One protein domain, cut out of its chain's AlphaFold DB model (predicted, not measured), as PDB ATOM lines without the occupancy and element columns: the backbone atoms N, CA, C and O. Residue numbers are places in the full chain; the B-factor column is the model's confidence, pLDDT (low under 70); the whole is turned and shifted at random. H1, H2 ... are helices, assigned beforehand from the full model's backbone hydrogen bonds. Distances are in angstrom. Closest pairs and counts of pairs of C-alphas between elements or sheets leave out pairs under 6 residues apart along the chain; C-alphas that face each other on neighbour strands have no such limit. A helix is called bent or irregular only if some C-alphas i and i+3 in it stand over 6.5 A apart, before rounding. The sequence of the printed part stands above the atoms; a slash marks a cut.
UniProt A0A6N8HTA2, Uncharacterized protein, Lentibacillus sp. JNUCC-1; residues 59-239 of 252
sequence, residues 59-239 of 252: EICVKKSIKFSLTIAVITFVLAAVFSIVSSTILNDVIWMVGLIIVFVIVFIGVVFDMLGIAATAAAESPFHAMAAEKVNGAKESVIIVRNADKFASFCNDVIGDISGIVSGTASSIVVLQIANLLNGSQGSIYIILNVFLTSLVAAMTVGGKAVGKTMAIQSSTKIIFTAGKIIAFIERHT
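What this domain is: This is residues 59 to 239 of the 252 residues of an uncharacterized protein of Lentibacillus sp. JNUCC-1 (UniProt A0A6N8HTA2). Three long helices, H2, H5 and H6, make an up-and-down bundle, each running against the one before it, and a fourth long helix, H1, packs slantwise on H5 with its first residues, 59 to 67, sticking out. At one end of the bundle a small head is made by the short helical hairpin of H3 and H4, with H7 crossing beside it. The printed part has 181 residues with seven named helices, H1 to H7 in chain order, and no named strand; the class is all helix. The whole is loose, with a radius of gyration of the C-alphas of 19.6 A, and elongated, spanning 65 by 40 by 33 A.

Where its parts are: Find C-alpha 59 at (199.286, 181.365, 189.128); from there H1 runs to residue 92, 48.2 A away. H2, residues 96 to 122, begins at C-alpha 96 (182.754, 220.195, 159.481) and is 39.3 A long. Next come H3, residues 125 to 133, and H4, residues 139 to 147. H5, residues 149 to 182, covers 47.5 A; it is neither bent nor irregular, but only just: C-alphas 157 and 160 are 6.0 A apart. H6, residues 189 to 219, covers 45.4 A, and H7, residues 221 to 238, ends at C-alpha 238 (189.644, 186.514, 147.410), 26.2 A from its first.

How they stand to each other: Start at H2, the hub, which touches four other helices. Look at the C-alphas of Gly 117 and Ala 153, 3.7 A apart, the closest of H2 and H5, which touch and run opposite ways at a shallow tilt of 13 degrees. H2 and H6 touch and run the same way at 29 degrees, a shallow tilt, closest at the C-alphas of Ala 119 and Ala 217, 4.5 A. H5 and H6 form a hairpin at a shallow tilt of 25 degrees; residues 168 to 180 of H5 touch H6, closest at the C-alphas of Ala 180 and Tyr 191, 5.6 A. H1 touches H5, closest at the C-alphas of Thr 76 and Val 159, 5.6 A, and is apart from H6. In the hairpin of H3 and H4, the closest C-alphas, of Ala 132 and Ala 139, are 5.0 A apart. H7 touches H4 at a steep tilt of 62 degrees, closest at the C-alphas of Ser 142 and Gly 229, 4.5 A. Every O i to N i+4 pair is within hydrogen-bond range in H1, H2, H3, H4 and H7; in H5 it is 28 of 30 and in H6 26 of 27.

The domain as a whole: The two C-alphas farthest apart, of Ala 133 and Asn 184, are 65.1 A apart. The printed part has no cut, and no link is long. The mean pLDDT of the printed part is 85.9; residues 59 to 69, residues 185 to 187 and residue 239 of the model are under 70.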
ATOM      1  N   GLU A  59     198.068 180.766 189.701       48.84
ATOM      2  CA  GLU A  59     199.286 181.365 189.128       48.84
ATOM      3  C   GLU A  59     199.495 181.031 187.633       48.84
ATOM      4  O   GLU A  59     199.898 181.894 186.837       48.84
ATOM      5  N   ILE A  60     199.219 179.786 187.220       53.94
ATOM      6  CA  ILE A  60     199.376 179.340 185.822       53.94
ATOM      7  C   ILE A  60     198.301 179.970 184.923       53.94
ATOM      8  O   ILE A  60     198.609 180.397 183.800       53.94
ATOM      9  N   CYS A  61     197.057 180.061 185.407       47.03
ATOM     10  CA  CYS A  61     195.953 180.684 184.677       47.03
ATOM     11  C   CYS A  61     196.212 182.187 184.471       47.03
ATOM     12  O   CYS A  61     196.138 182.688 183.343       47.03
ATOM     13  N   VAL A  62     196.653 182.881 185.524       58.16
ATOM     14  CA  VAL A  62     196.971 184.316 185.496       58.16
ATOM     15  C   VAL A  62     198.140 184.622 184.554       58.16
ATOM     16  O   VAL A  62     198.022 185.510 183.709       58.16
ATOM     17  N   LYS A  63     199.242 183.856 184.585       52.91
ATOM     18  CA  LYS A  63     200.379 184.065 183.660       52.91
ATOM     19  C   LYS A  63     199.993 183.906 182.186       52.91
ATOM     20  O   LYS A  63     200.532 184.619 181.333       52.91
ATOM     21  N   LYS A  64     199.083 182.981 181.863       56.78
ATOM     22  CA  LYS A  64     198.599 182.778 180.488       56.78
ATOM     23  C   LYS A  64     197.687 183.926 180.042       56.78
ATOM     24  O   LYS A  64     197.870 184.436 178.935       56.78
ATOM     25  N   SER A  65     196.790 184.373 180.916       60.78
ATOM     26  CA  SER A  65     195.903 185.518 180.675       60.78
ATOM     27  C   SER A  65     196.670 186.838 180.544       60.78
ATOM     28  O   SER A  65     196.375 187.621 179.645       60.78
ATOM     29  N   ILE A  66     197.726 187.053 181.338       66.88
ATOM     30  CA  ILE A  66     198.584 188.247 181.245       66.88
ATOM     31  C   ILE A  66     199.327 188.295 179.907       66.88
ATOM     32  O   ILE A  66     199.361 189.344 179.271       66.88
ATOM     33  N   LYS A  67     199.899 187.178 179.433       65.81
ATOM     34  CA  LYS A  67     200.580 187.149 178.123       65.81
ATOM     35  C   LYS A  67     199.621 187.457 176.972       65.81
ATOM     36  O   LYS A  67     199.993 188.166 176.039       65.81
ATOM     37  N   PHE A  68     198.395 186.941 177.045       68.12
ATOM     38  CA  PHE A  68     197.353 187.216 176.058       68.12
ATOM     39  C   PHE A  68     196.902 188.683 176.100       68.12
ATOM     40  O   PHE A  68     196.913 189.350 175.068       68.12
ATOM     41  N   SER A  69     196.617 189.210 177.292       67.56
ATOM     42  CA  SER A  69     196.222 190.606 177.500       67.56
ATOM     43  C   SER A  69     197.321 191.593 177.080       67.56
ATOM     44  O   SER A  69     197.032 192.556 176.379       67.56
ATOM     45  N   LEU A  70     198.593 191.312 177.391       71.88
ATOM     46  CA  LEU A  70     199.737 192.118 176.945       71.88
ATOM     47  C   LEU A  70     199.857 192.127 175.414       71.88
ATOM     48  O   LEU A  70     200.101 193.172 174.816       71.88
ATOM     49  N   THR A  71     199.671 190.969 174.775       73.00
ATOM     50  CA  THR A  71     199.723 190.862 173.309       73.00
ATOM     51  C   THR A  71     198.618 191.700 172.673       73.00
ATOM     52  O   THR A  71     198.890 192.464 171.747       73.00
ATOM     53  N   ILE A  72     197.396 191.611 173.204       75.38
ATOM     54  CA  ILE A  72     196.277 192.443 172.761       75.38
ATOM     55  C   ILE A  72     196.604 193.921 172.967       75.38
ATOM     56  O   ILE A  72     196.515 194.680 172.014       75.38
ATOM     57  N   ALA A  73     197.067 194.325 174.151       73.06
ATOM     58  CA  ALA A  73     197.371 195.719 174.458       73.06
ATOM     59  C   ALA A  73     198.405 196.333 173.499       73.06
ATOM     60  O   ALA A  73     198.219 197.456 173.028       73.06
ATOM     61  N   VAL A  74     199.472 195.599 173.164       79.69
ATOM     62  CA  VAL A  74     200.491 196.071 172.210       79.69
ATOM     63  C   VAL A  74     199.907 196.203 170.802       79.69
ATOM     64  O   VAL A  74     200.153 197.206 170.132       79.69
ATOM     65  N   ILE A  75     199.104 195.231 170.358       76.19
ATOM     66  CA  ILE A  75     198.435 195.290 169.051       76.19
ATOM     67  C   ILE A  75     197.467 196.479 169.002       76.19
ATOM     68  O   ILE A  75     197.517 197.266 168.056       76.19
ATOM     69  N   THR A  76     196.640 196.654 170.035       77.56
ATOM     70  CA  THR A  76     195.695 197.769 170.159       77.56
ATOM     71  C   THR A  76     196.419 199.104 170.145       77.56
ATOM     72  O   THR A  76     195.993 200.007 169.437       77.56
ATOM     73  N   PHE A  77     197.538 199.232 170.861       77.06
ATOM     74  CA  PHE A  77     198.329 200.461 170.885       77.06
ATOM     75  C   PHE A  77     198.848 200.843 169.492       77.06
ATOM     76  O   PHE A  77     198.664 201.979 169.052       77.06
ATOM     77  N   VAL A  78     199.460 199.892 168.776       82.62
ATOM     78  CA  VAL A  78     199.999 200.145 167.429       82.62
ATOM     79  C   VAL A  78     198.873 200.481 166.450       82.62
ATOM     80  O   VAL A  78     198.984 201.453 165.701       82.62
ATOM     81  N   LEU A  79     197.771 199.726 166.481       77.56
ATOM     82  CA  LEU A  79     196.605 199.998 165.640       77.56
ATOM     83  C   LEU A  79     195.995 201.367 165.951       77.56
ATOM     84  O   LEU A  79     195.758 202.141 165.026       77.56
ATOM     85  N   ALA A  80     195.798 201.698 167.228       77.38
ATOM     86  CA  ALA A  80     195.260 202.985 167.656       77.38
ATOM     87  C   ALA A  80     196.122 204.149 167.157       77.38
ATOM     88  O   ALA A  80     195.584 205.123 166.635       77.38
ATOM     89  N   ALA A  81     197.451 204.042 167.257       80.44
ATOM     90  CA  ALA A  81     198.364 205.079 166.784       80.44
ATOM     91  C   ALA A  81     198.245 205.299 165.266       80.44
ATOM     92  O   ALA A  81     198.069 206.435 164.821       80.44
ATOM     93  N   VAL A  82     198.273 204.221 164.473       81.44
ATOM     94  CA  VAL A  82     198.153 204.305 163.008       81.44
ATOM     95  C   VAL A  82     196.786 204.862 162.598       81.44
ATOM     96  O   VAL A  82     196.720 205.815 161.822       81.44
ATOM     97  N   PHE A  83     195.693 204.326 163.151       76.81
ATOM     98  CA  PHE A  83     194.338 204.789 162.837       76.81
ATOM     99  C   PHE A  83     194.080 206.228 163.280       76.81
ATOM    100  O   PHE A  83     193.376 206.953 162.575       76.81
ATOM    101  N   SER A  84     194.646 206.652 164.411       78.50
ATOM    102  CA  SER A  84     194.523 208.026 164.902       78.50
ATOM    103  C   SER A  84     195.212 209.013 163.959       78.50
ATOM    104  O   SER A  84     194.618 210.035 163.610       78.50
ATOM    105  N   ILE A  85     196.414 208.683 163.468       82.50
ATOM    106  CA  ILE A  85     197.133 209.514 162.491       82.50
ATOM    107  C   ILE A  85     196.329 209.613 161.192       82.50
ATOM    108  O   ILE A  85     196.023 210.718 160.750       82.50
ATOM    109  N   VAL A  86     195.928 208.473 160.619       81.81
ATOM    110  CA  VAL A  86     195.180 208.433 159.350       81.81
ATOM    111  C   VAL A  86     193.861 209.198 159.461       81.81
ATOM    112  O   VAL A  86     193.575 210.054 158.625       81.81
ATOM    113  N   SER A  87     193.082 208.941 160.515       76.25
ATOM    114  CA  SER A  87     191.807 209.631 160.751       76.25
ATOM    115  C   SER A  87     192.000 211.134 160.910       76.25
ATOM    116  O   SER A  87     191.238 211.904 160.332       76.25
ATOM    117  N   SER A  88     193.034 211.561 161.643       77.94
ATOM    118  CA  SER A  88     193.328 212.983 161.845       77.94
ATOM    119  C   SER A  88     193.707 213.665 160.533       77.94
ATOM    120  O   SER A  88     193.201 214.748 160.248       77.94
ATOM    121  N   THR A  89     194.553 213.048 159.704       81.62
ATOM    122  CA  THR A  89     194.919 213.610 158.396       81.62
ATOM    123  C   THR A  89     193.700 213.742 157.490       81.62
ATOM    124  O   THR A  89     193.511 214.795 156.893       81.62
ATOM    125  N   ILE A  90     192.841 212.718 157.439       80.62
ATOM    126  CA  ILE A  90     191.623 212.763 156.625       80.62
ATOM    127  C   ILE A  90     190.691 213.869 157.123       80.62
ATOM    128  O   ILE A  90     190.197 214.627 156.302       80.62
ATOM    129  N   LEU A  91     190.464 213.991 158.438       79.12
ATOM    130  CA  LEU A  91     189.486 214.934 158.996       79.12
ATOM    131  C   LEU A  91     189.881 216.410 158.892       79.12
ATOM    132  O   LEU A  91     188.991 217.257 158.822       79.12
ATOM    133  N   ASN A  92     191.177 216.728 158.899       77.94
ATOM    134  CA  ASN A  92     191.635 218.120 158.890       77.94
ATOM    135  C   ASN A  92     191.264 218.868 157.598       77.94
ATOM    136  O   ASN A  92     190.971 220.060 157.665       77.94
ATOM    137  N   ASP A  93     191.201 218.168 156.462       78.69
ATOM    138  CA  ASP A  93     190.916 218.763 155.150       78.69
ATOM    139  C   ASP A  93     189.426 218.721 154.757       78.69
ATOM    140  O   ASP A  93     189.044 219.208 153.690       78.69
ATOM    141  N   VAL A  94     188.554 218.150 155.599       81.81
ATOM    142  CA  VAL A  94     187.116 218.028 155.300       81.81
ATOM    143  C   VAL A  94     186.294 219.115 155.978       81.81
ATOM    144  O   VAL A  94     186.608 219.597 157.062       81.81
ATOM    145  N   ILE A  95     185.172 219.458 155.346       87.94
ATOM    146  CA  ILE A  95     184.160 220.363 155.893       87.94
ATOM    147  C   ILE A  95     183.569 219.752 157.174       87.94
ATOM    148  O   ILE A  95     183.265 218.557 157.211       87.94
ATOM    149  N   TRP A  96     183.297 220.594 158.174       85.50
ATOM    150  CA  TRP A  96     182.754 220.195 159.481       85.50
ATOM    151  C   TRP A  96     181.527 219.266 159.407       85.50
ATOM    152  O   TRP A  96     181.414 218.336 160.203       85.50
ATOM    153  N   MET A  97     180.630 219.466 158.429       89.00
ATOM    154  CA  MET A  97     179.455 218.604 158.219       89.00
ATOM    155  C   MET A  97     179.845 217.161 157.892       89.00
ATOM    156  O   MET A  97     179.261 216.223 158.431       89.00
ATOM    157  N   VAL A  98     180.836 216.976 157.022       90.44
ATOM    158  CA  VAL A  98     181.308 215.642 156.640       90.44
ATOM    159  C   VAL A  98     182.068 215.010 157.802       90.44
ATOM    160  O   VAL A  98     181.860 213.835 158.093       90.44
ATOM    161  N   GLY A  99     182.874 215.795 158.526       89.50
ATOM    162  CA  GLY A  99     183.557 215.329 159.735       89.50
ATOM    163  C   GLY A  99     182.585 214.785 160.788       89.50
ATOM    164  O   GLY A  99     182.815 213.714 161.343       89.50
ATOM    165  N   LEU A 100     181.450 215.457 161.002       91.69
ATOM    166  CA  LEU A 100     180.405 215.007 161.926       91.69
ATOM    167  C   LEU A 100     179.765 213.676 161.490       91.69
ATOM    168  O   LEU A 100     179.545 212.800 162.327       91.69
ATOM    169  N   ILE A 101     179.529 213.477 160.188       92.06
ATOM    170  CA  ILE A 101     179.054 212.189 159.652       92.06
ATOM    171  C   ILE A 101     180.093 211.089 159.898       92.06
ATOM    172  O   ILE A 101     179.735 210.001 160.346       92.06
ATOM    173  N   ILE A 102     181.376 211.371 159.651       91.12
ATOM    174  CA  ILE A 102     182.461 210.405 159.868       91.12
ATOM    175  C   ILE A 102     182.535 209.991 161.344       91.12
ATOM    176  O   ILE A 102     182.632 208.798 161.627       91.12
ATOM    177  N   VAL A 103     182.417 210.935 162.286       92.12
ATOM    178  CA  VAL A 103     182.385 210.637 163.731       92.12
ATOM    179  C   VAL A 103     181.277 209.637 164.058       92.12
ATOM    180  O   VAL A 103     181.542 208.624 164.707       92.12
ATOM    181  N   PHE A 104     180.053 209.873 163.581       93.31
ATOM    182  CA  PHE A 104     178.944 208.953 163.833       93.31
ATOM    183  C   PHE A 104     179.159 207.584 163.193       93.31
ATOM    184  O   PHE A 104     178.861 206.571 163.823       93.31
ATOM    185  N   VAL A 105     179.713 207.530 161.979       93.12
ATOM    186  CA  VAL A 105     180.060 206.261 161.324       93.12
ATOM    187  C   VAL A 105     181.069 205.473 162.160       93.12
ATOM    188  O   VAL A 105     180.859 204.281 162.369       93.12
ATOM    189  N   ILE A 106     182.110 206.122 162.691       92.12
ATOM    190  CA  ILE A 106     183.092 205.467 163.568       92.12
ATOM    191  C   ILE A 106     182.387 204.885 164.800       92.12
ATOM    192  O   ILE A 106     182.513 203.692 165.056       92.12
ATOM    193  N   VAL A 107     181.564 205.677 165.499       94.06
ATOM    194  CA  VAL A 107     180.798 205.211 166.674       94.06
ATOM    195  C   VAL A 107     179.925 203.999 166.338       94.06
ATOM    196  O   VAL A 107     179.934 203.008 167.069       94.06
ATOM    197  N   PHE A 108     179.191 204.050 165.224       94.38
ATOM    198  CA  PHE A 108     178.351 202.936 164.784       94.38
ATOM    199  C   PHE A 108     179.162 201.675 164.498       94.38
ATOM    200  O   PHE A 108     178.731 200.589 164.879       94.38
ATOM    201  N   ILE A 109     180.330 201.809 163.867       92.81
ATOM    202  CA  ILE A 109     181.240 200.686 163.639       92.81
ATOM    203  C   ILE A 109     181.615 200.052 164.985       92.81
ATOM    204  O   ILE A 109     181.422 198.849 165.149       92.81
ATOM    205  N   GLY A 110     182.049 200.841 165.973       93.38
ATOM    206  CA  GLY A 110     182.373 200.330 167.309       93.38
ATOM    207  C   GLY A 110     181.212 199.585 167.980       93.38
ATOM    208  O   GLY A 110     181.405 198.495 168.515       93.38
ATOM    209  N   VAL A 111     179.990 200.122 167.896       94.38
ATOM    210  CA  VAL A 111     178.783 199.475 168.448       94.38
ATOM    211  C   VAL A 111     178.458 198.158 167.733       94.38
ATOM    212  O   VAL A 111     178.092 197.179 168.383       94.38
ATOM    213  N   VAL A 112     178.601 198.103 166.406       94.25
ATOM    214  CA  VAL A 112     178.384 196.868 165.633       94.25
ATOM    215  C   VAL A 112     179.416 195.807 166.007       94.25
ATOM    216  O   VAL A 112     179.048 194.650 166.193       94.25
ATOM    217  N   PHE A 113     180.688 196.178 166.159       92.81
ATOM    218  CA  PHE A 113     181.721 195.234 166.586       92.81
ATOM    219  C   PHE A 113     181.503 194.738 168.025       92.81
ATOM    220  O   PHE A 113     181.645 193.540 168.257       92.81
ATOM    221  N   ASP A 114     181.043 195.585 168.949       93.69
ATOM    222  CA  ASP A 114     180.631 195.145 170.295       93.69
ATOM    223  C   ASP A 114     179.489 194.110 170.231       93.69
ATOM    224  O   ASP A 114     179.520 193.054 170.868       93.69
ATOM    225  N   MET A 115     178.496 194.364 169.374       94.06
ATOM    226  CA  MET A 115     177.397 193.430 169.123       94.06
ATOM    227  C   MET A 115     177.890 192.096 168.531       94.06
ATOM    228  O   MET A 115     177.371 191.044 168.909       94.06
ATOM    229  N   LEU A 116     178.889 192.110 167.638       93.69
ATOM    230  CA  LEU A 116     179.496 190.897 167.072       93.69
ATOM    231  C   LEU A 116     180.197 190.051 168.139       93.69
ATOM    232  O   LEU A 116     180.016 188.833 168.149       93.69
ATOM    233  N   GLY A 117     180.968 190.673 169.034       94.06
ATOM    234  CA  GLY A 117     181.665 189.951 170.097       94.06
ATOM    235  C   GLY A 117     180.691 189.275 171.060       94.06
ATOM    236  O   GLY A 117     180.815 188.083 171.337       94.06
ATOM    237  N   ILE A 118     179.650 189.992 171.486       94.31
ATOM    238  CA  ILE A 118     178.612 189.437 172.371       94.31
ATOM    239  C   ILE A 118     177.807 188.340 171.667       94.31
ATOM    240  O   ILE A 118     177.495 187.314 172.274       94.31
ATOM    241  N   ALA A 119     177.501 188.515 170.379       94.94
ATOM    242  CA  ALA A 119     176.834 187.486 169.591       94.94
ATOM    243  C   ALA A 119     177.688 186.214 169.478       94.94
ATOM    244  O   ALA A 119     177.123 185.125 169.494       94.94
ATOM    245  N   ALA A 120     179.018 186.332 169.399       93.81
ATOM    246  CA  ALA A 120     179.922 185.185 169.306       93.81
ATOM    247  C   ALA A 120     179.888 184.350 170.582       93.81
ATOM    248  O   ALA A 120     179.766 183.130 170.507       93.81
ATOM    249  N   THR A 121     179.909 185.009 171.741       93.00
ATOM    250  CA  THR A 121     179.801 184.346 173.046       93.00
ATOM    251  C   THR A 121     178.409 183.754 173.287       93.00
ATOM    252  O   THR A 121     178.282 182.723 173.940       93.00
ATOM    253  N   ALA A 122     177.352 184.377 172.758       93.06
ATOM    254  CA  ALA A 122     175.973 183.907 172.918       93.06
ATOM    255  C   ALA A 122     175.547 182.833 171.897       93.06
ATOM    256  O   ALA A 122     174.445 182.285 171.997       93.06
ATOM    257  N   ALA A 123     176.349 182.565 170.867       92.12
ATOM    258  CA  ALA A 123     175.992 181.630 169.810       92.12
ATOM    259  C   ALA A 123     176.339 180.180 170.192       92.12
ATOM    260  O   ALA A 123     177.409 179.897 170.714       92.12
ATOM    261  N   ALA A 124     175.439 179.241 169.886       91.62
ATOM    262  CA  ALA A 124     175.673 177.810 170.085       91.62
ATOM    263  C   ALA A 124     176.309 177.164 168.841       91.62
ATOM    264  O   ALA A 124     175.962 177.518 167.715       91.62
ATOM    265  N   GLU A 125     177.169 176.159 169.030       90.44
ATOM    266  CA  GLU A 125     177.863 175.459 167.932       90.44
ATOM    267  C   GLU A 125     176.937 174.551 167.092       90.44
ATOM    268  O   GLU A 125     177.097 174.444 165.876       90.44
ATOM    269  N   SER A 126     175.926 173.934 167.719       90.38
ATOM    270  CA  SER A 126     174.983 172.986 167.089       90.38
ATOM    271  C   SER A 126     174.375 173.456 165.749       90.38
ATOM    272  O   SER A 126     174.513 172.734 164.755       90.38
ATOM    273  N   PRO A 127     173.763 174.659 165.645       89.94
ATOM    274  CA  PRO A 127     173.210 175.136 164.377       89.94
ATOM    275  C   PRO A 127     174.269 175.283 163.275       89.94
ATOM    276  O   PRO A 127     173.965 175.043 162.109       89.94
ATOM    277  N   PHE A 128     175.514 175.628 163.617       91.25
ATOM    278  CA  PHE A 128     176.578 175.785 162.625       91.25
ATOM    279  C   PHE A 128     177.125 174.447 162.137       91.25
ATOM    280  O   PHE A 128     177.450 174.325 160.957       91.25
ATOM    281  N   HIS A 129     177.166 173.422 162.989       90.81
ATOM    282  CA  HIS A 129     177.530 172.072 162.557       90.81
ATOM    283  C   HIS A 129     176.529 171.491 161.558       90.81
ATOM    284  O   HIS A 129     176.944 170.913 160.553       90.81
ATOM    285  N   ALA A 130     175.229 171.704 161.781       91.44
ATOM    286  CA  ALA A 130     174.198 171.304 160.826       91.44
ATOM    287  C   ALA A 130     174.374 172.022 159.472       91.44
ATOM    288  O   ALA A 130     174.408 171.375 158.426       91.44
ATOM    289  N   MET A 131     174.592 173.343 159.490       89.31
ATOM    290  CA  MET A 131     174.851 174.128 158.272       89.31
ATOM    291  C   MET A 131     176.150 173.711 157.561       89.31
ATOM    292  O   MET A 131     176.218 173.711 156.330       89.31
ATOM    293  N   ALA A 132     177.190 173.336 158.309       88.38
ATOM    294  CA  ALA A 132     178.455 172.869 157.747       88.38
ATOM    295  C   ALA A 132     178.325 171.477 157.103       88.38
ATOM    296  O   ALA A 132     178.941 171.235 156.061       88.38
ATOM    297  N   ALA A 133     177.500 170.589 157.668       89.25
ATOM    298  CA  ALA A 133     177.189 169.285 157.081       89.25
ATOM    299  C   ALA A 133     176.441 169.422 155.741       89.25
ATOM    300  O   ALA A 133     176.732 168.692 154.793       89.25
ATOM    301  N   GLU A 134     175.558 170.417 155.628       89.25
ATOM    302  CA  GLU A 134     174.871 170.782 154.378       89.25
ATOM    303  C   GLU A 134     175.754 171.619 153.421       89.25
ATOM    304  O   GLU A 134     175.326 172.021 152.341       89.25
ATOM    305  N   LYS A 135     177.025 171.860 153.777       85.88
ATOM    306  CA  LYS A 135     178.006 172.624 152.983       85.88
ATOM    307  C   LYS A 135     177.560 174.056 152.667       85.88
ATOM    308  O   LYS A 135     177.893 174.604 151.613       85.88
ATOM    309  N   VAL A 136     176.849 174.691 153.595       89.56
ATOM    310  CA  VAL A 136     176.475 176.100 153.467       89.56
ATOM    311  C   VAL A 136     177.730 176.978 153.526       89.56
ATOM    312  O   VAL A 136     178.564 176.855 154.423       89.56
ATOM    313  N   ASN A 137     177.869 177.890 152.561       85.56
ATOM    314  CA  ASN A 137     179.027 178.778 152.470       85.56
ATOM    315  C   ASN A 137     179.112 179.718 153.693       85.56
ATOM    316  O   ASN A 137     178.126 180.391 154.012       85.56
ATOM    317  N   GLY A 138     180.274 179.762 154.352       84.62
ATOM    318  CA  GLY A 138     180.525 180.508 155.593       84.62
ATOM    319  C   GLY A 138     180.232 179.745 156.891       84.62
ATOM    320  O   GLY A 138     180.489 180.271 157.971       84.62
ATOM    321  N   ALA A 139     179.690 178.521 156.823       88.38
ATOM    322  CA  ALA A 139     179.337 177.759 158.022       88.38
ATOM    323  C   ALA A 139     180.561 177.235 158.790       88.38
ATOM    324  O   ALA A 139     180.540 177.213 160.018       88.38
ATOM    325  N   LYS A 140     181.637 176.839 158.094       87.69
ATOM    326  CA  LYS A 140     182.868 176.350 158.743       87.69
ATOM    327  C   LYS A 140     183.550 177.469 159.535       87.69
ATOM    328  O   LYS A 140     184.013 177.260 160.649       87.69
ATOM    329  N   GLU A 141     183.539 178.664 158.975       88.50
ATOM    330  CA  GLU A 141     184.152 179.876 159.496       88.50
ATOM    331  C   GLU A 141     183.370 180.344 160.724       88.50
ATOM    332  O   GLU A 141     183.965 180.642 161.755       88.50
ATOM    333  N   SER A 142     182.034 180.275 160.684       90.31
ATOM    334  CA  SER A 142     181.203 180.481 161.874       90.31
ATOM    335  C   SER A 142     181.499 179.481 162.999       90.31
ATOM    336  O   SER A 142     181.565 179.900 164.152       90.31
ATOM    337  N   VAL A 143     181.737 178.193 162.701       91.19
ATOM    338  CA  VAL A 143     182.163 177.215 163.727       91.19
ATOM    339  C   VAL A 143     183.498 177.632 164.353       91.19
ATOM    340  O   VAL A 143     183.642 177.577 165.572       91.19
ATOM    341  N   ILE A 144     184.467 178.081 163.549       89.44
ATOM    342  CA  ILE A 144     185.780 178.527 164.045       89.44
ATOM    343  C   ILE A 144     185.642 179.744 164.971       89.44
ATOM    344  O   ILE A 144     186.316 179.785 166.007       89.44
ATOM    345  N   ILE A 145     184.770 180.700 164.621       90.12
ATOM    346  CA  ILE A 145     184.478 181.880 165.450       90.12
ATOM    347  C   ILE A 145     183.909 181.449 166.802       90.12
ATOM    348  O   ILE A 145     184.460 181.836 167.829       90.12
ATOM    349  N   VAL A 146     182.852 180.628 166.817       92.62
ATOM    350  CA  VAL A 146     182.191 180.209 168.069       92.62
ATOM    351  C   VAL A 146     183.130 179.373 168.938       92.62
ATOM    352  O   VAL A 146     183.217 179.591 170.142       92.62
ATOM    353  N   ARG A 147     183.938 178.499 168.329       89.62
ATOM    354  CA  ARG A 147     184.926 177.688 169.052       89.62
ATOM    355  C   ARG A 147     186.030 178.523 169.714       89.62
ATOM    356  O   ARG A 147     186.647 178.077 170.678       89.62
ATOM    357  N   ASN A 148     186.308 179.720 169.193       88.25
ATOM    358  CA  ASN A 148     187.269 180.674 169.757       88.25
ATOM    359  C   ASN A 148     186.579 181.958 170.249       88.25
ATOM    360  O   ASN A 148     187.192 183.032 170.204       88.25
ATOM    361  N   ALA A 149     185.325 181.853 170.710       89.25
ATOM    362  CA  ALA A 149     184.482 183.002 171.028       89.25
ATOM    363  C   ALA A 149     185.146 183.981 172.002       89.25
ATOM    364  O   ALA A 149     185.087 185.178 171.753       89.25
ATOM    365  N   ASP A 150     185.848 183.506 173.034       87.62
ATOM    366  CA  ASP A 150     186.506 184.380 174.020       87.62
ATOM    367  C   ASP A 150     187.533 185.320 173.376       87.62
ATOM    368  O   ASP A 150     187.556 186.521 173.638       87.62
ATOM    369  N   LYS A 151     188.369 184.791 172.474       84.69
ATOM    370  CA  LYS A 151     189.390 185.595 171.788       84.69
ATOM    371  C   LYS A 151     188.763 186.548 170.780       84.69
ATOM    372  O   LYS A 151     189.212 187.684 170.658       84.69
ATOM    373  N   PHE A 152     187.752 186.077 170.050       89.19
ATOM    374  CA  PHE A 152     187.039 186.888 169.068       89.19
ATOM    375  C   PHE A 152     186.275 188.031 169.745       89.19
ATOM    376  O   PHE A 152     186.370 189.174 169.306       89.19
ATOM    377  N   ALA A 153     185.586 187.745 170.850       90.88
ATOM    378  CA  ALA A 153     184.853 188.725 171.634       90.88
ATOM    379  C   ALA A 153     185.787 189.774 172.240       90.88
ATOM    380  O   ALA A 153     185.518 190.959 172.075       90.88
ATOM    381  N   SER A 154     186.914 189.379 172.846       87.75
ATOM    382  CA  SER A 154     187.908 190.350 173.326       87.75
ATOM    383  C   SER A 154     188.487 191.200 172.198       87.75
ATOM    384  O   SER A 154     188.664 192.402 172.350       87.75
ATOM    385  N   PHE A 155     188.744 190.624 171.024       87.19
ATOM    386  CA  PHE A 155     189.206 191.418 169.889       87.19
ATOM    387  C   PHE A 155     188.154 192.442 169.429       87.19
ATOM    388  O   PHE A 155     188.455 193.624 169.276       87.19
ATOM    389  N   CYS A 156     186.907 192.021 169.227       90.31
ATOM    390  CA  CYS A 156     185.860 192.920 168.751       90.31
ATOM    391  C   CYS A 156     185.465 193.978 169.791       90.31
ATOM    392  O   CYS A 156     185.320 195.148 169.440       90.31
ATOM    393  N   ASN A 157     185.327 193.583 171.055       90.94
ATOM    394  CA  ASN A 157     184.857 194.467 172.115       90.94
ATOM    395  C   ASN A 157     185.987 195.361 172.630       90.94
ATOM    396  O   ASN A 157     185.816 196.577 172.670       90.94
ATOM    397  N   ASP A 158     187.136 194.774 172.973       87.00
ATOM    398  CA  ASP A 158     188.212 195.490 173.663       87.00
ATOM    399  C   ASP A 158     189.122 196.212 172.659       87.00
ATOM    400  O   ASP A 158     189.501 197.354 172.872       87.00
ATOM    401  N   VAL A 159     189.464 195.600 171.519       86.44
ATOM    402  CA  VAL A 159     190.364 196.252 170.543       86.44
ATOM    403  C   VAL A 159     189.594 197.224 169.663       86.44
ATOM    404  O   VAL A 159     189.893 198.416 169.632       86.44
ATOM    405  N   ILE A 160     188.602 196.726 168.925       88.19
ATOM    406  CA  ILE A 160     187.895 197.552 167.938       88.19
ATOM    407  C   ILE A 160     186.967 198.553 168.636       88.19
ATOM    408  O   ILE A 160     186.914 199.716 168.229       88.19
ATOM    409  N   GLY A 161     186.278 198.128 169.699       89.44
ATOM    410  CA  GLY A 161     185.412 198.996 170.495       89.44
ATOM    411  C   GLY A 161     186.166 200.173 171.122       89.44
ATOM    412  O   GLY A 161     185.758 201.321 170.919       89.44
ATOM    413  N   ASP A 162     187.291 199.923 171.802       88.75
ATOM    414  CA  ASP A 162     188.061 200.994 172.451       88.75
ATOM    415  C   ASP A 162     188.730 201.923 171.430       88.75
ATOM    416  O   ASP A 162     188.684 203.147 171.589       88.75
ATOM    417  N   ILE A 163     189.288 201.382 170.337       89.56
ATOM    418  CA  ILE A 163     189.871 202.204 169.261       89.56
ATOM    419  C   ILE A 163     188.803 203.108 168.648       89.56
ATOM    420  O   ILE A 163     189.041 204.302 168.467       89.56
ATOM    421  N   SER A 164     187.616 202.571 168.362       89.94
ATOM    422  CA  SER A 164     186.495 203.360 167.854       89.94
ATOM    423  C   SER A 164     186.124 204.494 168.815       89.94
ATOM    424  O   SER A 164     185.901 205.626 168.381       89.94
ATOM    425  N   GLY A 165     186.094 204.223 170.123       90.25
ATOM    426  CA  GLY A 165     185.842 205.236 171.150       90.25
ATOM    427  C   GLY A 165     186.894 206.351 171.157       90.25
ATOM    428  O   GLY A 165     186.546 207.531 171.101       90.25
ATOM    429  N   ILE A 166     188.180 205.995 171.149       88.94
ATOM    430  CA  ILE A 166     189.284 206.969 171.151       88.94
ATOM    431  C   ILE A 166     189.277 207.805 169.864       88.94
ATOM    432  O   ILE A 166     189.321 209.035 169.928       88.94
ATOM    433  N   VAL A 167     189.191 207.153 168.701       89.81
ATOM    434  CA  VAL A 167     189.243 207.820 167.392       89.81
ATOM    435  C   VAL A 167     188.014 208.705 167.173       89.81
ATOM    436  O   VAL A 167     188.152 209.817 166.671       89.81
ATOM    437  N   SER A 168     186.815 208.273 167.576       91.25
ATOM    438  CA  SER A 168     185.618 209.125 167.491       91.25
ATOM    439  C   SER A 168     185.702 210.337 168.423       91.25
ATOM    440  O   SER A 168     185.296 211.434 168.035       91.25
ATOM    441  N   GLY A 169     186.292 210.185 169.613       90.88
ATOM    442  CA  GLY A 169     186.545 211.288 170.541       90.88
ATOM    443  C   GLY A 169     187.505 212.337 169.972       90.88
ATOM    444  O   GLY A 169     187.179 213.530 169.954       90.88
ATOM    445  N   THR A 170     188.655 211.912 169.440       89.62
ATOM    446  CA  THR A 170     189.620 212.833 168.810       89.62
ATOM    447  C   THR A 170     189.030 213.493 167.564       89.62
ATOM    448  O   THR A 170     189.109 214.714 167.421       89.62
ATOM    449  N   ALA A 171     188.345 212.720 166.720       90.19
ATOM    450  CA  ALA A 171     187.629 213.213 165.550       90.19
ATOM    451  C   ALA A 171     186.578 214.275 165.914       90.19
ATOM    452  O   ALA A 171     186.524 215.335 165.289       90.19
ATOM    453  N   SER A 172     185.788 214.045 166.970       92.12
ATOM    454  CA  SER A 172     184.779 215.002 167.439       92.12
ATOM    455  C   SER A 172     185.402 216.330 167.885       92.12
ATOM    456  O   SER A 172     184.869 217.394 167.574       92.12
ATOM    457  N   SER A 173     186.577 216.290 168.520       90.75
ATOM    458  CA  SER A 173     187.300 217.497 168.938       90.75
ATOM    459  C   SER A 173     187.798 218.314 167.741       90.75
ATOM    460  O   SER A 173     187.696 219.541 167.756       90.75
ATOM    461  N   ILE A 174     188.270 217.651 166.677       89.81
ATOM    462  CA  ILE A 174     188.673 218.314 165.423       89.81
ATOM    463  C   ILE A 174     187.463 218.998 164.769       89.81
ATOM    464  O   ILE A 174     187.544 220.163 164.377       89.81
ATOM    465  N   VAL A 175     186.317 218.314 164.711       90.94
ATOM    466  CA  VAL A 175     185.074 218.880 164.160       90.94
ATOM    467  C   VAL A 175     184.609 220.093 164.969       90.94
ATOM    468  O   VAL A 175     184.252 221.122 164.396       90.94
ATOM    469  N   VAL A 176     184.657 220.015 166.301       91.94
ATOM    470  CA  VAL A 176     184.300 221.145 167.175       91.94
ATOM    471  C   VAL A 176     185.229 222.332 166.946       91.94
ATOM    472  O   VAL A 176     184.752 223.464 166.886       91.94
ATOM    473  N   LEU A 177     186.531 222.092 166.767       89.25
ATOM    474  CA  LEU A 177     187.492 223.147 166.458       89.25
ATOM    475  C   LEU A 177     187.155 223.849 165.132       89.25
ATOM    476  O   LEU A 177     187.152 225.079 165.074       89.25
ATOM    477  N   GLN A 178     186.806 223.094 164.087       88.25
ATOM    478  CA  GLN A 178     186.383 223.664 162.802       88.25
ATOM    479  C   GLN A 178     185.119 224.529 162.941       88.25
ATOM    480  O   GLN A 178     185.070 225.637 162.406       88.25
ATOM    481  N   ILE A 179     184.117 224.066 163.698       88.62
ATOM    482  CA  ILE A 179     182.882 224.827 163.952       88.62
ATOM    483  C   ILE A 179     183.183 226.095 164.763       88.62
ATOM    484  O   ILE A 179     182.703 227.177 164.428       88.62
ATOM    485  N   ALA A 180     184.008 225.992 165.807       88.56
ATOM    486  CA  ALA A 180     184.380 227.130 166.643       88.56
ATOM    487  C   ALA A 180     185.157 228.200 165.856       88.56
ATOM    488  O   ALA A 180     184.951 229.396 166.079       88.56
ATOM    489  N   ASN A 181     185.998 227.786 164.902       85.56
ATOM    490  CA  ASN A 181     186.713 228.696 164.006       85.56
ATOM    491  C   ASN A 181     185.756 229.491 163.102       85.56
ATOM    492  O   ASN A 181     185.963 230.690 162.917       85.56
ATOM    493  N   LEU A 182     184.684 228.865 162.596       84.75
ATOM    494  CA  LEU A 182     183.655 229.552 161.799       84.75
ATOM    495  C   LEU A 182     182.878 230.598 162.606       84.75
ATOM    496  O   LEU A 182     182.445 231.603 162.053       84.75
ATOM    497  N   LEU A 183     182.719 230.375 163.909       82.81
ATOM    498  CA  LEU A 183     182.011 231.276 164.822       82.81
ATOM    499  C   LEU A 183     182.932 232.337 165.458       82.81
ATOM    500  O   LEU A 183     182.537 232.979 166.430       82.81
ATOM    501  N   ASN A 184     184.168 232.497 164.956       76.19
ATOM    502  CA  ASN A 184     185.213 233.370 165.514       76.19
ATOM    503  C   ASN A 184     185.501 233.131 167.016       76.19
ATOM    504  O   ASN A 184     185.987 234.021 167.713       76.19
ATOM    505  N   GLY A 185     185.218 231.927 167.520       66.56
ATOM    506  CA  GLY A 185     185.221 231.589 168.944       66.56
ATOM    507  C   GLY A 185     186.236 230.516 169.337       66.56
ATOM    508  O   GLY A 185     185.993 229.796 170.303       66.56
ATOM    509  N   SER A 186     187.352 230.389 168.608       61.38
ATOM    510  CA  SER A 186     188.307 229.269 168.728       61.38
ATOM    511  C   SER A 186     188.929 229.072 170.119       61.38
ATOM    512  O   SER A 186     189.434 227.995 170.410       61.38
ATOM    513  N   GLN A 187     188.868 230.087 170.990       63.25
ATOM    514  CA  GLN A 187     189.432 230.085 172.349       63.25
ATOM    515  C   GLN A 187     188.404 230.508 173.422       63.25
ATOM    516  O   GLN A 187     188.772 230.836 174.548       63.25
ATOM    517  N   GLY A 188     187.112 230.573 173.074       75.31
ATOM    518  CA  GLY A 188     186.056 231.080 173.960       75.31
ATOM    519  C   GLY A 188     185.242 229.986 174.657       75.31
ATOM    520  O   GLY A 188     185.318 228.807 174.312       75.31
ATOM    521  N   SER A 189     184.361 230.390 175.579       81.06
ATOM    522  CA  SER A 189     183.403 229.495 176.254       81.06
ATOM    523  C   SER A 189     182.540 228.682 175.278       81.06
ATOM    524  O   SER A 189     182.106 227.583 175.608       81.06
ATOM    525  N   ILE A 190     182.328 229.193 174.058       84.38
ATOM    526  CA  ILE A 190     181.566 228.516 173.004       84.38
ATOM    527  C   ILE A 190     182.221 227.197 172.564       84.38
ATOM    528  O   ILE A 190     181.514 226.213 172.365       84.38
ATOM    529  N   TYR A 191     183.557 227.140 172.483       87.69
ATOM    530  CA  TYR A 191     184.290 225.920 172.133       87.69
ATOM    531  C   TYR A 191     184.076 224.837 173.193       87.69
ATOM    532  O   TYR A 191     183.767 223.697 172.859       87.69
ATOM    533  N   ILE A 192     184.181 225.207 174.473       89.44
ATOM    534  CA  ILE A 192     184.011 224.275 175.595       89.44
ATOM    535  C   ILE A 192     182.586 223.718 175.603       89.44
ATOM    536  O   ILE A 192     182.409 222.506 175.702       89.44
ATOM    537  N   ILE A 193     181.577 224.581 175.447       90.94
ATOM    538  CA  ILE A 193     180.169 224.164 175.422       90.94
ATOM    539  C   ILE A 193     179.913 223.202 174.254       90.94
ATOM    540  O   ILE A 193     179.303 222.153 174.455       90.94
ATOM    541  N   LEU A 194     180.411 223.518 173.054       90.81
ATOM    542  CA  LEU A 194     180.265 222.654 171.880       90.81
ATOM    543  C   LEU A 194     181.004 221.321 172.040       90.81
ATOM    544  O   LEU A 194     180.461 220.283 171.667       90.81
ATOM    545  N   ASN A 195     182.210 221.332 172.615       91.56
ATOM    546  CA  ASN A 195     182.994 220.120 172.840       91.56
ATOM    547  C   ASN A 195     182.283 219.197 173.833       91.56
ATOM    548  O   ASN A 195     182.029 218.036 173.519       91.56
ATOM    549  N   VAL A 196     181.872 219.728 174.989       93.62
ATOM    550  CA  VAL A 196     181.126 218.964 175.999       93.62
ATOM    551  C   VAL A 196     179.817 218.436 175.422       93.62
ATOM    552  O   VAL A 196     179.485 217.272 175.631       93.62
ATOM    553  N   PHE A 197     179.085 219.248 174.657       94.00
ATOM    554  CA  PHE A 197     177.845 218.811 174.023       94.00
ATOM    555  C   PHE A 197     178.080 217.655 173.041       94.00
ATOM    556  O   PHE A 197     177.404 216.627 173.133       94.00
ATOM    557  N   LEU A 198     179.056 217.783 172.135       93.69
ATOM    558  CA  LEU A 198     179.311 216.768 171.113       93.69
ATOM    559  C   LEU A 198     179.888 215.478 171.712       93.69
ATOM    560  O   LEU A 198     179.433 214.391 171.366       93.69
ATOM    561  N   THR A 199     180.835 215.580 172.645       93.19
ATOM    562  CA  THR A 199     181.401 214.410 173.341       93.19
ATOM    563  C   THR A 199     180.356 213.690 174.191       93.19
ATOM    564  O   THR A 199     180.305 212.460 174.178       93.19
ATOM    565  N   SER A 200     179.456 214.425 174.854       95.44
ATOM    566  CA  SER A 200     178.333 213.831 175.596       95.44
ATOM    567  C   SER A 200     177.355 213.114 174.665       95.44
ATOM    568  O   SER A 200     176.880 212.027 174.996       95.44
ATOM    569  N   LEU A 201     177.076 213.679 173.486       95.44
ATOM    570  CA  LEU A 201     176.222 213.047 172.479       95.44
ATOM    571  C   LEU A 201     176.844 211.744 171.955       95.44
ATOM    572  O   LEU A 201     176.165 210.718 171.896       95.44
ATOM    573  N   VAL A 202     178.140 211.767 171.635       95.00
ATOM    574  CA  VAL A 202     178.904 210.582 171.214       95.00
ATOM    575  C   VAL A 202     178.898 209.508 172.306       95.00
ATOM    576  O   VAL A 202     178.628 208.339 172.019       95.00
ATOM    577  N   ALA A 203     179.122 209.890 173.565       94.19
ATOM    578  CA  ALA A 203     179.104 208.966 174.695       94.19
ATOM    579  C   ALA A 203     177.716 208.332 174.897       94.19
ATOM    580  O   ALA A 203     177.607 207.107 174.991       94.19
ATOM    581  N   ALA A 204     176.650 209.139 174.895       95.94
ATOM    582  CA  ALA A 204     175.277 208.656 175.037       95.94
ATOM    583  C   ALA A 204     174.898 207.682 173.912       95.94
ATOM    584  O   ALA A 204     174.308 206.631 174.165       95.94
ATOM    585  N   MET A 205     175.292 207.995 172.677       94.38
ATOM    586  CA  MET A 205     175.043 207.142 171.520       94.38
ATOM    587  C   MET A 205     175.836 205.833 171.578       94.38
ATOM    588  O   MET A 205     175.298 204.780 171.243       94.38
ATOM    589  N   THR A 206     177.078 205.873 172.064       93.19
ATOM    590  CA  THR A 206     177.916 204.677 172.235       93.19
ATOM    591  C   THR A 206     177.328 203.743 173.294       93.19
ATOM    592  O   THR A 206     177.112 202.559 173.034       93.19
ATOM    593  N   VAL A 207     177.012 204.264 174.484       93.38
ATOM    594  CA  VAL A 207     176.481 203.453 175.593       93.38
ATOM    595  C   VAL A 207     175.067 202.954 175.285       93.38
ATOM    596  O   VAL A 207     174.777 201.770 175.479       93.38
ATOM    597  N   GLY A 208     174.200 203.820 174.751       94.62
ATOM    598  CA  GLY A 208     172.847 203.446 174.331       94.62
ATOM    599  C   GLY A 208     172.854 202.425 173.191       94.62
ATOM    600  O   GLY A 208     172.119 201.438 173.239       94.62
ATOM    601  N   GLY A 209     173.741 202.605 172.209       93.94
ATOM    602  CA  GLY A 209     173.935 201.669 171.104       93.94
ATOM    603  C   GLY A 209     174.368 200.284 171.583       93.94
ATOM    604  O   GLY A 209     173.768 199.291 171.178       93.94
ATOM    605  N   LYS A 210     175.337 200.205 172.506       92.75
ATOM    606  CA  LYS A 210     175.769 198.932 173.115       92.75
ATOM    607  C   LYS A 210     174.634 198.240 173.876       92.75
ATOM    608  O   LYS A 210     174.505 197.019 173.807       92.75
ATOM    609  N   ALA A 211     173.783 198.991 174.578       93.88
ATOM    610  CA  ALA A 211     172.638 198.420 175.290       93.88
ATOM    611  C   ALA A 211     171.628 197.764 174.332       93.88
ATOM    612  O   ALA A 211     171.233 196.618 174.545       93.88
ATOM    613  N   VAL A 212     171.270 198.450 173.242       93.25
ATOM    614  CA  VAL A 212     170.383 197.896 172.203       93.25
ATOM    615  C   VAL A 212     171.050 196.718 171.482       93.25
ATOM    616  O   VAL A 212     170.433 195.666 171.293       93.25
ATOM    617  N   GLY A 213     172.330 196.867 171.131       91.75
ATOM    618  CA  GLY A 213     173.133 195.846 170.463       91.75
ATOM    619  C   GLY A 213     173.210 194.548 171.260       91.75
ATOM    620  O   GLY A 213     173.053 193.478 170.682       91.75
ATOM    621  N   LYS A 214     173.339 194.618 172.591       92.31
ATOM    622  CA  LYS A 214     173.316 193.444 173.482       92.31
ATOM    623  C   LYS A 214     172.043 192.620 173.342       92.31
ATOM    624  O   LYS A 214     172.114 191.406 173.155       92.31
ATOM    625  N   THR A 215     170.880 193.264 173.407       92.69
ATOM    626  CA  THR A 215     169.596 192.564 173.282       92.69
ATOM    627  C   THR A 215     169.468 191.902 171.910       92.69
ATOM    628  O   THR A 215     169.090 190.732 171.817       92.69
ATOM    629  N   MET A 216     169.858 192.609 170.846       90.69
ATOM    630  CA  MET A 216     169.844 192.062 169.486       90.69
ATOM    631  C   MET A 216     170.843 190.909 169.304       90.69
ATOM    632  O   MET A 216     170.511 189.912 168.657       90.69
ATOM    633  N   ALA A 217     172.039 191.021 169.889       92.31
ATOM    634  CA  ALA A 217     173.089 190.009 169.846       92.31
ATOM    635  C   ALA A 217     172.623 188.690 170.455       92.31
ATOM    636  O   ALA A 217     172.817 187.642 169.851       92.31
ATOM    637  N   ILE A 218     171.968 188.741 171.614       92.44
ATOM    638  CA  ILE A 218     171.502 187.540 172.315       92.44
ATOM    639  C   ILE A 218     170.329 186.897 171.564       92.44
ATOM    640  O   ILE A 218     170.312 185.685 171.366       92.44
ATOM    641  N   GLN A 219     169.364 187.694 171.094       91.94
ATOM    642  CA  GLN A 219     168.165 187.163 170.441       91.94
ATOM    643  C   GLN A 219     168.442 186.594 169.036       91.94
ATOM    644  O   GLN A 219     167.726 185.706 168.576       91.94
ATOM    645  N   SER A 220     169.449 187.113 168.327       92.00
ATOM    646  CA  SER A 220     169.777 186.722 166.945       92.00
ATOM    647  C   SER A 220     171.239 186.294 166.754       92.00
ATOM    648  O   SER A 220     171.774 186.426 165.649       92.00
ATOM    649  N   SER A 221     171.870 185.738 167.794       92.81
ATOM    650  CA  SER A 221     173.301 185.380 167.819       92.81
ATOM    651  C   SER A 221     173.724 184.524 166.624       92.81
ATOM    652  O   SER A 221     174.669 184.864 165.909       92.81
ATOM    653  N   THR A 222     172.957 183.475 166.311       92.12
ATOM    654  CA  THR A 222     173.252 182.568 165.192       92.12
ATOM    655  C   THR A 222     173.292 183.288 163.842       92.12
ATOM    656  O   THR A 222     174.206 183.063 163.055       92.12
ATOM    657  N   LYS A 223     172.333 184.180 163.561       92.69
ATOM    658  CA  LYS A 223     172.265 184.900 162.273       92.69
ATOM    659  C   LYS A 223     173.403 185.906 162.124       92.69
ATOM    660  O   LYS A 223     173.960 186.052 161.034       92.69
ATOM    661  N   ILE A 224     173.741 186.590 163.214       93.31
ATOM    662  CA  ILE A 224     174.806 187.594 163.249       93.31
ATOM    663  C   ILE A 224     176.156 186.925 162.975       93.31
ATOM    664  O   ILE A 224     176.865 187.320 162.049       93.31
ATOM    665  N   ILE A 225     176.462 185.844 163.694       94.56
ATOM    666  CA  ILE A 225     177.716 185.099 163.524       94.56
ATOM    667  C   ILE A 225     177.777 184.352 162.197       94.56
ATOM    668  O   ILE A 225     178.847 184.255 161.594       94.56
ATOM    669  N   PHE A 226     176.640 183.897 161.676       93.06
ATOM    670  CA  PHE A 226     176.585 183.360 160.322       93.06
ATOM    671  C   PHE A 226     176.934 184.411 159.260       93.06
ATOM    672  O   PHE A 226     177.650 184.131 158.300       93.06
ATOM    673  N   THR A 227     176.463 185.646 159.441       91.81
ATOM    674  CA  THR A 227     176.790 186.759 158.539       91.81
ATOM    675  C   THR A 227     178.271 187.123 158.634       91.81
ATOM    676  O   THR A 227     178.919 187.288 157.602       91.81
ATOM    677  N   ALA A 228     178.832 187.162 159.846       89.81
ATOM    678  CA  ALA A 228     180.264 187.366 160.053       89.81
ATOM    679  C   ALA A 228     181.102 186.259 159.385       89.81
ATOM    680  O   ALA A 228     182.020 186.559 158.625       89.81
ATOM    681  N   GLY A 229     180.732 184.988 159.576       88.50
ATOM    682  CA  GLY A 229     181.392 183.846 158.936       88.50
ATOM    683  C   GLY A 229     181.332 183.899 157.408       88.50
ATOM    684  O   GLY A 229     182.329 183.632 156.744       88.50
ATOM    685  N   LYS A 230     180.210 184.347 156.828       88.31
ATOM    686  CA  LYS A 230     180.099 184.591 155.379       88.31
ATOM    687  C   LYS A 230     181.049 185.668 154.870       88.31
ATOM    688  O   LYS A 230     181.599 185.505 153.783       88.31
ATOM    689  N   ILE A 231     181.217 186.762 155.611       87.19
ATOM    690  CA  ILE A 231     182.144 187.837 155.232       87.19
ATOM    691  C   ILE A 231     183.580 187.308 155.262       87.19
ATOM    692  O   ILE A 231     184.316 187.518 154.301       87.19
ATOM    693  N   ILE A 232     183.952 186.563 156.306       85.25
ATOM    694  CA  ILE A 232     185.281 185.942 156.403       85.25
ATOM    695  C   ILE A 232     185.507 184.967 155.243       85.25
ATOM    696  O   ILE A 232     186.500 185.103 154.537       85.25
ATOM    697  N   ALA A 233     184.555 184.075 154.960       83.75
ATOM    698  CA  ALA A 233     184.651 183.138 153.838       83.75
ATOM    699  C   ALA A 233     184.731 183.844 152.471       83.75
ATOM    700  O   ALA A 233     185.379 183.361 151.540       83.75
ATOM    701  N   PHE A 234     184.071 184.997 152.324       85.50
ATOM    702  CA  PHE A 234     184.174 185.812 151.116       85.50
ATOM    703  C   PHE A 234     185.569 186.429 150.964       85.50
ATOM    704  O   PHE A 234     186.113 186.413 149.857       85.50
ATOM    705  N   ILE A 235     186.143 186.943 152.055       81.19
ATOM    706  CA  ILE A 235     187.503 187.494 152.075       81.19
ATOM    707  C   ILE A 235     188.512 186.387 151.771       81.19
ATOM    708  O   ILE A 235     189.302 186.544 150.848       81.19
ATOM    709  N   GLU A 236     188.424 185.243 152.450       78.62
ATOM    710  CA  GLU A 236     189.318 184.093 152.258       78.62
ATOM    711  C   GLU A 236     189.270 183.552 150.822       78.62
ATOM    712  O   GLU A 236     190.289 183.179 150.254       78.62
ATOM    713  N   ARG A 237     188.113 183.614 150.154       75.62
ATOM    714  CA  ARG A 237     188.018 183.264 148.730       75.62
ATOM    715  C   ARG A 237     188.776 184.229 147.805       75.62
ATOM    716  O   ARG A 237     189.151 183.827 146.705       75.62
ATOM    717  N   HIS A 238     188.969 185.483 148.210       72.12
ATOM    718  CA  HIS A 238     189.644 186.514 147.410       72.12
ATOM    719  C   HIS A 238     191.091 186.784 147.853       72.12
ATOM    720  O   HIS A 238     191.855 187.365 147.084       72.12
ATOM    721  N   THR A 239     191.491 186.354 149.051       54.06
ATOM    722  CA  THR A 239     192.870 186.434 149.549       54.06
ATOM    723  C   THR A 239     193.471 185.031 149.677       54.06
ATOM    724  O   THR A 239     192.920 184.233 150.423       54.06
TER     725      THR A 239